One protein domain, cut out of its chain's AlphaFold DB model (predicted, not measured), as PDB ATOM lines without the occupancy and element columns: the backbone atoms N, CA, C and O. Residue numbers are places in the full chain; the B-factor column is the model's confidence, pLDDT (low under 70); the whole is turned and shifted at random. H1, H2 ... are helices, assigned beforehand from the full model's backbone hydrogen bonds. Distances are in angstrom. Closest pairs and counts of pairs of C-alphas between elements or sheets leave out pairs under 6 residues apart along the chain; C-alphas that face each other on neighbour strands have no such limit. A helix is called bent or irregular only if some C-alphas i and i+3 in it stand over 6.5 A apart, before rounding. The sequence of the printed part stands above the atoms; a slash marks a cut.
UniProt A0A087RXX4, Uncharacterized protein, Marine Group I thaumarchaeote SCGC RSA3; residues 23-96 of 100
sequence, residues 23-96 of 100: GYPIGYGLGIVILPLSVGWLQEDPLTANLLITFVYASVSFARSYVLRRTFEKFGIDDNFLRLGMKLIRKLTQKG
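AT A GLANCE: This is residues 23 to 96 of the 100 residues of an uncharacterized protein of Marine Group I thaumarchaeote SCGC RSA3 (UniProt A0A087RXX4). Two helices, H1 and H2, fold back on each other as a long helical hairpin, and a third, H3, sticks out beyond the far end of H2 as a free arm. The 74 printed residues, with three named helices in the order H1, H2, H3 and no named strand, are all helix in class. The whole is extended, with a radius of gyration of the C-alphas of 18.6 A and spans of 57 by 28 by 13 A.

IN THESE COORDINATES: H1, residues 23 to 44, begins at C-alpha 23 (-19.290, -28.915, -44.358) and is 30.5 A long. It is irregular, with C-alphas 37 and 40 7.3 A apart, and has a kink of 56 degrees near residue 37. H2, residues 46 to 74, measures 40.7 A. H3, residues 81 to 94, measures 19.6 A and ends at C-alpha 94 (-36.726, -46.500, -60.581).

HOW THE PARTS SIT: H1 and H2 form a hairpin and touch, their closest C-alphas, those of Leu 42 and Ala 49, being 5.3 A apart. They run opposite ways at a shallow tilt of 24 degrees. H3 is apart from both. Every O i to N i+4 pair is within hydrogen-bond range in H2 and H3, and 14 of 18 in H1.

THE WHOLE: The C-alphas farthest apart, of Glu 44 and Gln 94, are 57.7 A apart. The printed part has no cut; the link H1 to H2 is tight, and H2 to H3 short. Mean pLDDT of the printed part is 72.8, with residues 23 to 24 and 65 to 96 under 70.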
ATOM      1  N   GLY A  23     -19.742 -30.021 -45.208       64.62
ATOM      2  CA  GLY A  23     -19.290 -28.915 -44.358       64.62
ATOM      3  C   GLY A  23     -20.318 -28.499 -43.318       64.62
ATOM      4  O   GLY A  23     -19.977 -28.303 -42.155       64.62
ATOM      5  N   TYR A  24     -21.581 -28.403 -43.731       68.62
ATOM      6  CA  TYR A  24     -22.645 -27.846 -42.903       68.62
ATOM      7  C   TYR A  24     -22.998 -28.742 -41.703       68.62
ATOM      8  O   TYR A  24     -22.978 -28.236 -40.584       68.62
ATOM      9  N   PRO A  25     -23.204 -30.069 -41.851       77.00
ATOM     10  CA  PRO A  25     -23.514 -30.931 -40.708       77.00
ATOM     11  C   PRO A  25     -22.334 -31.088 -39.744       77.00
ATOM     12  O   PRO A  25     -22.537 -31.150 -38.536       77.00
ATOM     13  N   ILE A  26     -21.099 -31.119 -40.263       75.88
ATOM     14  CA  ILE A  26     -19.886 -31.243 -39.440       75.88
ATOM     15  C   ILE A  26     -19.671 -29.969 -38.620       75.88
ATOM     16  O   ILE A  26     -19.475 -30.052 -37.413       75.88
ATOM     17  N   GLY A  27     -19.744 -28.794 -39.251       78.31
ATOM     18  CA  GLY A  27     -19.582 -27.517 -38.555       78.31
ATOM     19  C   GLY A  27     -20.688 -27.252 -37.531       78.31
ATOM     20  O   GLY A  27     -20.400 -26.765 -36.437       78.31
ATOM     21  N   TYR A  28     -21.933 -27.614 -37.857       78.69
ATOM     22  CA  TYR A  28     -23.081 -27.446 -36.964       78.69
ATOM     23  C   TYR A  28     -23.042 -28.428 -35.786       78.69
ATOM     24  O   TYR A  28     -23.220 -28.025 -34.638       78.69
ATOM     25  N   GLY A  29     -22.730 -29.702 -36.049       83.75
ATOM     26  CA  GLY A  29     -22.544 -30.712 -35.007       83.75
ATOM     27  C   GLY A  29     -21.382 -30.371 -34.075       83.75
ATOM     28  O   GLY A  29     -21.523 -30.469 -32.859       83.75
ATOM     29  N   LEU A  30     -20.264 -29.889 -34.628       84.62
ATOM     30  CA  LEU A  30     -19.137 -29.418 -33.827       84.62
ATOM     31  C   LEU A  30     -19.536 -28.229 -32.948       84.62
ATOM     32  O   LEU A  30     -19.198 -28.228 -31.773       84.62
ATOM     33  N   GLY A  31     -20.294 -27.266 -33.479       81.94
ATOM     34  CA  GLY A  31     -20.778 -26.105 -32.725       81.94
ATOM     35  C   GLY A  31     -21.649 -26.483 -31.525       81.94
ATOM     36  O   GLY A  31     -21.437 -25.977 -30.425       81.94
ATOM     37  N   ILE A  32     -22.579 -27.426 -31.716       85.94
ATOM     38  CA  ILE A  32     -23.456 -27.935 -30.647       85.94
ATOM     39  C   ILE A  32     -22.657 -28.626 -29.538       85.94
ATOM     40  O   ILE A  32     -23.043 -28.543 -28.378       85.94
ATOM     41  N   VAL A  33     -21.559 -29.304 -29.873       85.81
ATOM     42  CA  VAL A  33     -20.747 -30.045 -28.898       85.81
ATOM     43  C   VAL A  33     -19.710 -29.146 -28.226       85.81
ATOM     44  O   VAL A  33     -19.503 -29.233 -27.020       85.81
ATOM     45  N   ILE A  34     -19.054 -28.270 -28.986       84.19
ATOM     46  CA  ILE A  34     -17.910 -27.505 -28.494       84.19
ATOM     47  C   ILE A  34     -18.333 -26.397 -27.535       84.19
ATOM     48  O   ILE A  34     -17.653 -26.181 -26.537       84.19
ATOM     49  N   LEU A  35     -19.460 -25.729 -27.793       82.94
ATOM     50  CA  LEU A  35     -19.948 -24.635 -26.955       82.94
ATOM     51  C   LEU A  35     -20.237 -25.079 -25.513       82.94
ATOM     52  O   LEU A  35     -19.630 -24.501 -24.618       82.94
ATOM     53  N   PRO A  36     -21.062 -26.113 -25.241       83.56
ATOM     54  CA  PRO A  36     -21.320 -26.560 -23.871       83.56
ATOM     55  C   PRO A  36     -20.063 -27.081 -23.160       83.56
ATOM     56  O   PRO A  36     -19.928 -26.891 -21.955       83.56
ATOM     57  N   LEU A  37     -19.118 -27.690 -23.886       83.25
ATOM     58  CA  LEU A  37     -17.850 -28.157 -23.312       83.25
ATOM     59  C   LEU A  37     -16.888 -27.013 -22.970       83.25
ATOM     60  O   LEU A  37     -16.066 -27.155 -22.071       83.25
ATOM     61  N   SER A  38     -16.984 -25.886 -23.678       80.44
ATOM     62  CA  SER A  38     -16.074 -24.751 -23.515       80.44
ATOM     63  C   SER A  38     -16.615 -23.636 -22.620       80.44
ATOM     64  O   SER A  38     -15.860 -22.718 -22.320       80.44
ATOM     65  N   VAL A  39     -17.863 -23.708 -22.128       83.06
ATOM     66  CA  VAL A  39     -18.471 -22.649 -21.286       83.06
ATOM     67  C   VAL A  39     -17.634 -22.349 -20.042       83.06
ATOM     68  O   VAL A  39     -17.415 -21.182 -19.734       83.06
ATOM     69  N   GLY A  40     -17.131 -23.380 -19.356       79.94
ATOM     70  CA  GLY A  40     -16.280 -23.195 -18.175       79.94
ATOM     71  C   GLY A  40     -14.944 -22.530 -18.515       79.94
ATOM     72  O   GLY A  40     -14.520 -21.598 -17.841       79.94
ATOM     73  N   TRP A  41     -14.316 -22.937 -19.619       80.25
ATOM     74  CA  TRP A  41     -13.035 -22.373 -20.062       80.25
ATOM     75  C   TRP A  41     -13.177 -20.938 -20.579       80.25
ATOM     76  O   TRP A  41     -12.311 -20.109 -20.324       80.25
ATOM     77  N   LEU A  42     -14.285 -20.628 -21.261       81.56
ATOM     78  CA  LEU A  42     -14.621 -19.280 -21.726       81.56
ATOM     79  C   LEU A  42     -14.801 -18.291 -20.570       81.56
ATOM     80  O   LEU A  42     -14.574 -17.100 -20.765       81.56
ATOM     81  N   GLN A  43     -15.228 -18.767 -19.398       81.31
ATOM     82  CA  GLN A  43     -15.427 -17.936 -18.211       81.31
ATOM     83  C   GLN A  43     -14.130 -17.692 -17.428       81.31
ATOM     84  O   GLN A  43     -13.957 -16.595 -16.904       81.31
ATOM     85  N   GLU A  44     -13.230 -18.676 -17.354       86.75
ATOM     86  CA  GLU A  44     -11.969 -18.552 -16.605       86.75
ATOM     87  C   GLU A  44     -10.856 -17.846 -17.395       86.75
ATOM     88  O   GLU A  44     -10.213 -16.940 -16.868       86.75
ATOM     89  N   ASP A  45     -10.639 -18.222 -18.660       89.88
ATOM     90  CA  ASP A  45      -9.653 -17.587 -19.544       89.88
ATOM     91  C   ASP A  45     -10.189 -17.506 -20.988       89.88
ATOM     92  O   ASP A  45      -9.968 -18.408 -21.813       89.88
ATOM     93  N   PRO A  46     -10.874 -16.397 -21.330       87.69
ATOM     94  CA  PRO A  46     -11.475 -16.205 -22.644       87.69
ATOM     95  C   PRO A  46     -10.470 -16.280 -23.803       87.69
ATOM     96  O   PRO A  46     -10.836 -16.690 -24.908       87.69
ATOM     97  N   LEU A  47      -9.211 -15.874 -23.593       89.62
ATOM     98  CA  LEU A  47      -8.199 -15.840 -24.652       89.62
ATOM     99  C   LEU A  47      -7.792 -17.265 -25.036       89.62
ATOM    100  O   LEU A  47      -7.847 -17.641 -26.211       89.62
ATOM    101  N   THR A  48      -7.426 -18.064 -24.035       86.38
ATOM    102  CA  THR A  48      -7.010 -19.456 -24.226       86.38
ATOM    103  C   THR A  48      -8.161 -20.303 -24.767       86.38
ATOM    104  O   THR A  48      -7.964 -21.098 -25.691       86.38
ATOM    105  N   ALA A  49      -9.386 -20.079 -24.279       86.69
ATOM    106  CA  ALA A  49     -10.577 -20.760 -24.775       86.69
ATOM    107  C   ALA A  49     -10.845 -20.468 -26.262       86.69
ATOM    108  O   ALA A  49     -11.048 -21.395 -27.048       86.69
ATOM    109  N   ASN A  50     -10.776 -19.201 -26.684       88.44
ATOM    110  CA  ASN A  50     -10.973 -18.825 -28.087       88.44
ATOM    111  C   ASN A  50      -9.901 -19.418 -29.008       88.44
ATOM    112  O   ASN A  50     -10.222 -19.887 -30.104       88.44
ATOM    113  N   LEU A  51      -8.639 -19.439 -28.564       90.19
ATOM    114  CA  LEU A  51      -7.547 -20.067 -29.308       90.19
ATOM    115  C   LEU A  51      -7.780 -21.570 -29.488       90.19
ATOM    116  O   LEU A  51      -7.650 -22.074 -30.604       90.19
ATOM    117  N   LEU A  52      -8.189 -22.273 -28.430       87.50
ATOM    118  CA  LEU A  52      -8.498 -23.703 -28.487       87.50
ATOM    119  C   LEU A  52      -9.687 -24.007 -29.397       87.50
ATOM    120  O   LEU A  52      -9.584 -24.873 -30.263       87.50
ATOM    121  N   ILE A  53     -10.799 -23.283 -29.253       87.00
ATOM    122  CA  ILE A  53     -11.990 -23.477 -30.095       87.00
ATOM    123  C   ILE A  53     -11.637 -23.234 -31.567       87.00
ATOM    124  O   ILE A  53     -11.986 -24.040 -32.432       87.00
ATOM    125  N   THR A  54     -10.887 -22.166 -31.852       89.50
ATOM    126  CA  THR A  54     -10.409 -21.858 -33.206       89.50
ATOM    127  C   THR A  54      -9.511 -22.969 -33.741       89.50
ATOM    128  O   THR A  54      -9.677 -23.403 -34.881       89.50
ATOM    129  N   PHE A  55      -8.595 -23.484 -32.919       89.12
ATOM    130  CA  PHE A  55      -7.717 -24.587 -33.291       89.12
ATOM    131  C   PHE A  55      -8.494 -25.874 -33.589       89.12
ATOM    132  O   PHE A  55      -8.183 -26.568 -34.559       89.12
ATOM    133  N   VAL A  56      -9.539 -26.181 -32.814       86.81
ATOM    134  CA  VAL A  56     -10.417 -27.330 -33.067       86.81
ATOM    135  C   VAL A  56     -11.185 -27.145 -34.376       86.81
ATOM    136  O   VAL A  56     -11.174 -28.046 -35.214       86.81
ATOM    137  N   TYR A  57     -11.782 -25.975 -34.616       86.06
ATOM    138  CA  TYR A  57     -12.458 -25.678 -35.885       86.06
ATOM    139  C   TYR A  57     -11.510 -25.757 -37.090       86.06
ATOM    140  O   TYR A  57     -11.873 -26.314 -38.133       86.06
ATOM    141  N   ALA A  58     -10.283 -25.252 -36.950       86.88
ATOM    142  CA  ALA A  58      -9.253 -25.344 -37.976       86.88
ATOM    143  C   ALA A  58      -8.859 -26.806 -38.227       86.88
ATOM    144  O   ALA A  58      -8.874 -27.263 -39.369       86.88
ATOM    145  N   SER A  59      -8.597 -27.570 -37.166       83.25
ATOM    146  CA  SER A  59      -8.238 -28.990 -37.242       83.25
ATOM    147  C   SER A  59      -9.337 -29.820 -37.888       83.25
ATOM    148  O   SER A  59      -9.047 -30.653 -38.737       83.25
ATOM    149  N   VAL A  60     -10.606 -29.560 -37.566       82.75
ATOM    150  CA  VAL A  60     -11.750 -30.218 -38.207       82.75
ATOM    151  C   VAL A  60     -11.884 -29.802 -39.672       82.75
ATOM    152  O   VAL A  60     -12.192 -30.643 -40.511       82.75
ATOM    153  N   SER A  61     -11.591 -28.549 -40.023       77.75
ATOM    154  CA  SER A  61     -11.584 -28.090 -41.421       77.75
ATOM    155  C   SER A  61     -10.472 -28.761 -42.242       77.75
ATOM    156  O   SER A  61     -10.695 -29.183 -43.384       77.75
ATOM    157  N   PHE A  62      -9.293 -28.947 -41.644       78.31
ATOM    158  CA  PHE A  62      -8.193 -29.711 -42.234       78.31
ATOM    159  C   PHE A  62      -8.507 -31.206 -42.309       78.31
ATOM    160  O   PHE A  62      -8.331 -31.815 -43.364       78.31
ATOM    161  N   ALA A  63      -9.040 -31.792 -41.236       79.56
ATOM    162  CA  ALA A  63      -9.459 -33.186 -41.186       79.56
ATOM    163  C   ALA A  63     -10.558 -33.458 -42.210       79.56
ATOM    164  O   ALA A  63     -10.480 -34.452 -42.914       79.56
ATOM    165  N   ARG A  64     -11.525 -32.550 -42.389       71.94
ATOM    166  CA  ARG A  64     -12.518 -32.624 -43.465       71.94
ATOM    167  C   ARG A  64     -11.830 -32.673 -44.821       71.94
ATOM    168  O   ARG A  64     -12.159 -33.537 -45.619       71.94
ATOM    169  N   SER A  65     -10.873 -31.785 -45.072       66.94
ATOM    170  CA  SER A  65     -10.149 -31.723 -46.347       66.94
ATOM    171  C   SER A  65      -9.340 -33.001 -46.614       66.94
ATOM    172  O   SER A  65      -9.323 -33.498 -47.738       66.94
ATOM    173  N   TYR A  66      -8.729 -33.579 -45.576       66.12
ATOM    174  CA  TYR A  66      -7.959 -34.820 -45.659       66.12
ATOM    175  C   TYR A  66      -8.848 -36.069 -45.766       66.12
ATOM    176  O   TYR A  66      -8.604 -36.930 -46.607       66.12
ATOM    177  N   VAL A  67      -9.913 -36.157 -44.966       64.06
ATOM    178  CA  VAL A  67     -10.885 -37.258 -44.966       64.06
ATOM    179  C   VAL A  67     -11.679 -37.263 -46.262       64.06
ATOM    180  O   VAL A  67     -11.858 -38.340 -46.817       64.06
ATOM    181  N   LEU A  68     -12.091 -36.114 -46.813       60.56
ATOM    182  CA  LEU A  68     -12.696 -36.081 -48.151       60.56
ATOM    183  C   LEU A  68     -11.733 -36.685 -49.171       60.56
ATOM    184  O   LEU A  68     -12.115 -37.621 -49.858       60.56
ATOM    185  N   ARG A  69     -10.469 -36.249 -49.200       62.34
ATOM    186  CA  ARG A  69      -9.455 -36.812 -50.105       62.34
ATOM    187  C   ARG A  69      -9.301 -38.325 -49.929       62.34
ATOM    188  O   ARG A  69      -9.401 -39.078 -50.889       62.34
ATOM    189  N   ARG A  70      -9.154 -38.776 -48.682       64.50
ATOM    190  CA  ARG A  70      -8.919 -40.181 -48.327       64.50
ATOM    191  C   ARG A  70     -10.124 -41.080 -48.605       64.50
ATOM    192  O   ARG A  70      -9.952 -42.225 -49.015       64.50
ATOM    193  N   THR A  71     -11.335 -40.583 -48.371       59.88
ATOM    194  CA  THR A  71     -12.581 -41.333 -48.587       59.88
ATOM    195  C   THR A  71     -12.935 -41.363 -50.073       59.88
ATOM    196  O   THR A  71     -13.368 -42.401 -50.562       59.88
ATOM    197  N   PHE A  72     -12.671 -40.283 -50.816       56.28
ATOM    198  CA  PHE A  72     -12.794 -40.264 -52.277       56.28
ATOM    199  C   PHE A  72     -11.817 -41.239 -52.955       56.28
ATOM    200  O   PHE A  72     -12.242 -41.999 -53.825       56.28
ATOM    201  N   GLU A  73     -10.555 -41.291 -52.512       55.88
ATOM    202  CA  GLU A  73      -9.559 -42.255 -53.011       55.88
ATOM    203  C   GLU A  73      -9.938 -43.707 -52.686       55.88
ATOM    204  O   GLU A  73      -9.886 -44.572 -53.557       55.88
ATOM    205  N   LYS A  74     -10.356 -43.998 -51.443       52.06
ATOM    206  CA  LYS A  74     -10.718 -45.368 -51.032       52.06
ATOM    207  C   LYS A  74     -11.988 -45.900 -51.695       52.06
ATOM    208  O   LYS A  74     -12.089 -47.107 -51.886       52.06
ATOM    209  N   PHE A  75     -12.957 -45.040 -52.014       54.56
ATOM    210  CA  PHE A  75     -14.191 -45.462 -52.685       54.56
ATOM    211  C   PHE A  75     -14.070 -45.522 -54.216       54.56
ATOM    212  O   PHE A  75     -15.057 -45.850 -54.875       54.56
ATOM    213  N   GLY A  76     -12.891 -45.242 -54.794       46.34
ATOM    214  CA  GLY A  76     -12.677 -45.314 -56.243       46.34
ATOM    215  C   GLY A  76     -13.630 -44.410 -57.026       46.34
ATOM    216  O   GLY A  76     -14.040 -44.750 -58.136       46.34
ATOM    217  N   ILE A  77     -14.053 -43.290 -56.428       48.19
ATOM    218  CA  ILE A  77     -14.972 -42.348 -57.066       48.19
ATOM    219  C   ILE A  77     -14.136 -41.403 -57.923       48.19
ATOM    220  O   ILE A  77     -13.890 -40.255 -57.567       48.19
ATOM    221  N   ASP A  78     -13.687 -41.958 -59.045       42.94
ATOM    222  CA  ASP A  78     -13.169 -41.265 -60.221       42.94
ATOM    223  C   ASP A  78     -14.054 -40.050 -60.529       42.94
ATOM    224  O   ASP A  78     -15.249 -40.267 -60.746       42.94
ATOM    225  N   ASP A  79     -13.483 -38.832 -60.469       53.91
ATOM    226  CA  ASP A  79     -13.867 -37.473 -60.945       53.91
ATOM    227  C   ASP A  79     -15.351 -37.045 -61.068       53.91
ATOM    228  O   ASP A  79     -15.697 -35.925 -61.447       53.91
ATOM    229  N   ASN A  80     -16.283 -37.908 -60.718       53.69
ATOM    230  CA  ASN A  80     -17.644 -37.917 -61.211       53.69
ATOM    231  C   ASN A  80     -18.575 -38.400 -60.095       53.69
ATOM    232  O   ASN A  80     -19.538 -39.129 -60.334       53.69
ATOM    233  N   PHE A  81     -18.330 -37.930 -58.868       56.44
ATOM    234  CA  PHE A  81     -19.203 -38.090 -57.695       56.44
ATOM    235  C   PHE A  81     -20.681 -37.807 -58.027       56.44
ATOM    236  O   PHE A  81     -21.586 -38.539 -57.632       56.44
ATOM    237  N   LEU A  82     -20.905 -36.826 -58.905       56.53
ATOM    238  CA  LEU A  82     -22.159 -36.525 -59.598       56.53
ATOM    239  C   LEU A  82     -22.825 -37.705 -60.294       56.53
ATOM    240  O   LEU A  82     -24.021 -37.922 -60.145       56.53
ATOM    241  N   ARG A  83     -22.069 -38.469 -61.084       58.03
ATOM    242  CA  ARG A  83     -22.580 -39.639 -61.807       58.03
ATOM    243  C   ARG A  83     -22.948 -40.756 -60.845       58.03
ATOM    244  O   ARG A  83     -23.924 -41.451 -61.114       58.03
ATOM    245  N   LEU A  84     -22.210 -40.927 -59.746       60.34
ATOM    246  CA  LEU A  84     -22.540 -41.930 -58.736       60.34
ATOM    247  C   LEU A  84     -23.819 -41.543 -57.978       60.34
ATOM    248  O   LEU A  84     -24.741 -42.352 -57.895       60.34
ATOM    249  N   GLY A  85     -23.920 -40.284 -57.538       62.72
ATOM    250  CA  GLY A  85     -25.123 -39.723 -56.918       62.72
ATOM    251  C   GLY A  85     -26.340 -39.778 -57.844       62.72
ATOM    252  O   GLY A  85     -27.392 -40.276 -57.454       62.72
ATOM    253  N   MET A  86     -26.191 -39.390 -59.115       60.66
ATOM    254  CA  MET A  86     -27.254 -39.500 -60.122       60.66
ATOM    255  C   MET A  86     -27.643 -40.951 -60.425       60.66
ATOM    256  O   MET A  86     -28.820 -41.218 -60.652       60.66
ATOM    257  N   LYS A  87     -26.697 -41.903 -60.425       67.06
ATOM    258  CA  LYS A  87     -27.006 -43.337 -60.566       67.06
ATOM    259  C   LYS A  87     -27.785 -43.853 -59.360       67.06
ATOM    260  O   LYS A  87     -28.745 -44.590 -59.557       67.06
ATOM    261  N   LEU A  88     -27.415 -43.453 -58.145       65.88
ATOM    262  CA  LEU A  88     -28.134 -43.797 -56.916       65.88
ATOM    263  C   LEU A  88     -29.549 -43.215 -56.913       65.88
ATOM    264  O   LEU A  88     -30.500 -43.967 -56.721       65.88
ATOM    265  N   ILE A  89     -29.705 -41.925 -57.222       62.34
ATOM    266  CA  ILE A  89     -31.014 -41.265 -57.322       62.34
ATOM    267  C   ILE A  89     -31.857 -41.920 -58.417       62.34
ATOM    268  O   ILE A  89     -32.983 -42.313 -58.144       62.34
ATOM    269  N   ARG A  90     -31.313 -42.161 -59.621       67.44
ATOM    270  CA  ARG A  90     -32.028 -42.908 -60.675       67.44
ATOM    271  C   ARG A  90     -32.462 -44.292 -60.207       67.44
ATOM    272  O   ARG A  90     -33.577 -44.697 -60.513       67.44
ATOM    273  N   LYS A  91     -31.619 -45.005 -59.459       69.31
ATOM    274  CA  LYS A  91     -31.927 -46.342 -58.933       69.31
ATOM    275  C   LYS A  91     -33.011 -46.292 -57.847       69.31
ATOM    276  O   LYS A  91     -33.848 -47.188 -57.800       69.31
ATOM    277  N   LEU A  92     -33.036 -45.243 -57.023       64.44
ATOM    278  CA  LEU A  92     -34.070 -44.995 -56.009       64.44
ATOM    279  C   LEU A  92     -35.405 -44.557 -56.633       64.44
ATOM    280  O   LEU A  92     -36.456 -45.056 -56.237       64.44
ATOM    281  N   THR A  93     -35.372 -43.697 -57.655       63.22
ATOM    282  CA  THR A  93     -36.551 -43.289 -58.434       63.22
ATOM    283  C   THR A  93     -37.124 -44.461 -59.236       63.22
ATOM    284  O   THR A  93     -38.336 -44.649 -59.241       63.22
ATOM    285  N   GLN A  94     -36.281 -45.295 -59.864       65.25
ATOM    286  CA  GLN A  94     -36.726 -46.500 -60.581       65.25
ATOM    287  C   GLN A  94     -37.296 -47.576 -59.653       65.25
ATOM    288  O   GLN A  94     -38.226 -48.271 -60.042       65.25
ATOM    289  N   LYS A  95     -36.787 -47.696 -58.420       68.44
ATOM    290  CA  LYS A  95     -37.372 -48.575 -57.395       68.44
ATOM    291  C   LYS A  95     -38.669 -48.031 -56.778       68.44
ATOM    292  O   LYS A  95     -39.211 -48.672 -55.886       68.44
ATOM    293  N   GLY A  96     -39.171 -46.877 -57.226       55.72
ATOM    294  CA  GLY A  96     -40.453 -46.324 -56.778       55.72
ATOM    295  C   GLY A  96     -40.451 -45.752 -55.356       55.72
ATOM    296  O   GLY A  96     -41.501 -45.356 -54.871       55.72
TER     297      GLY A  96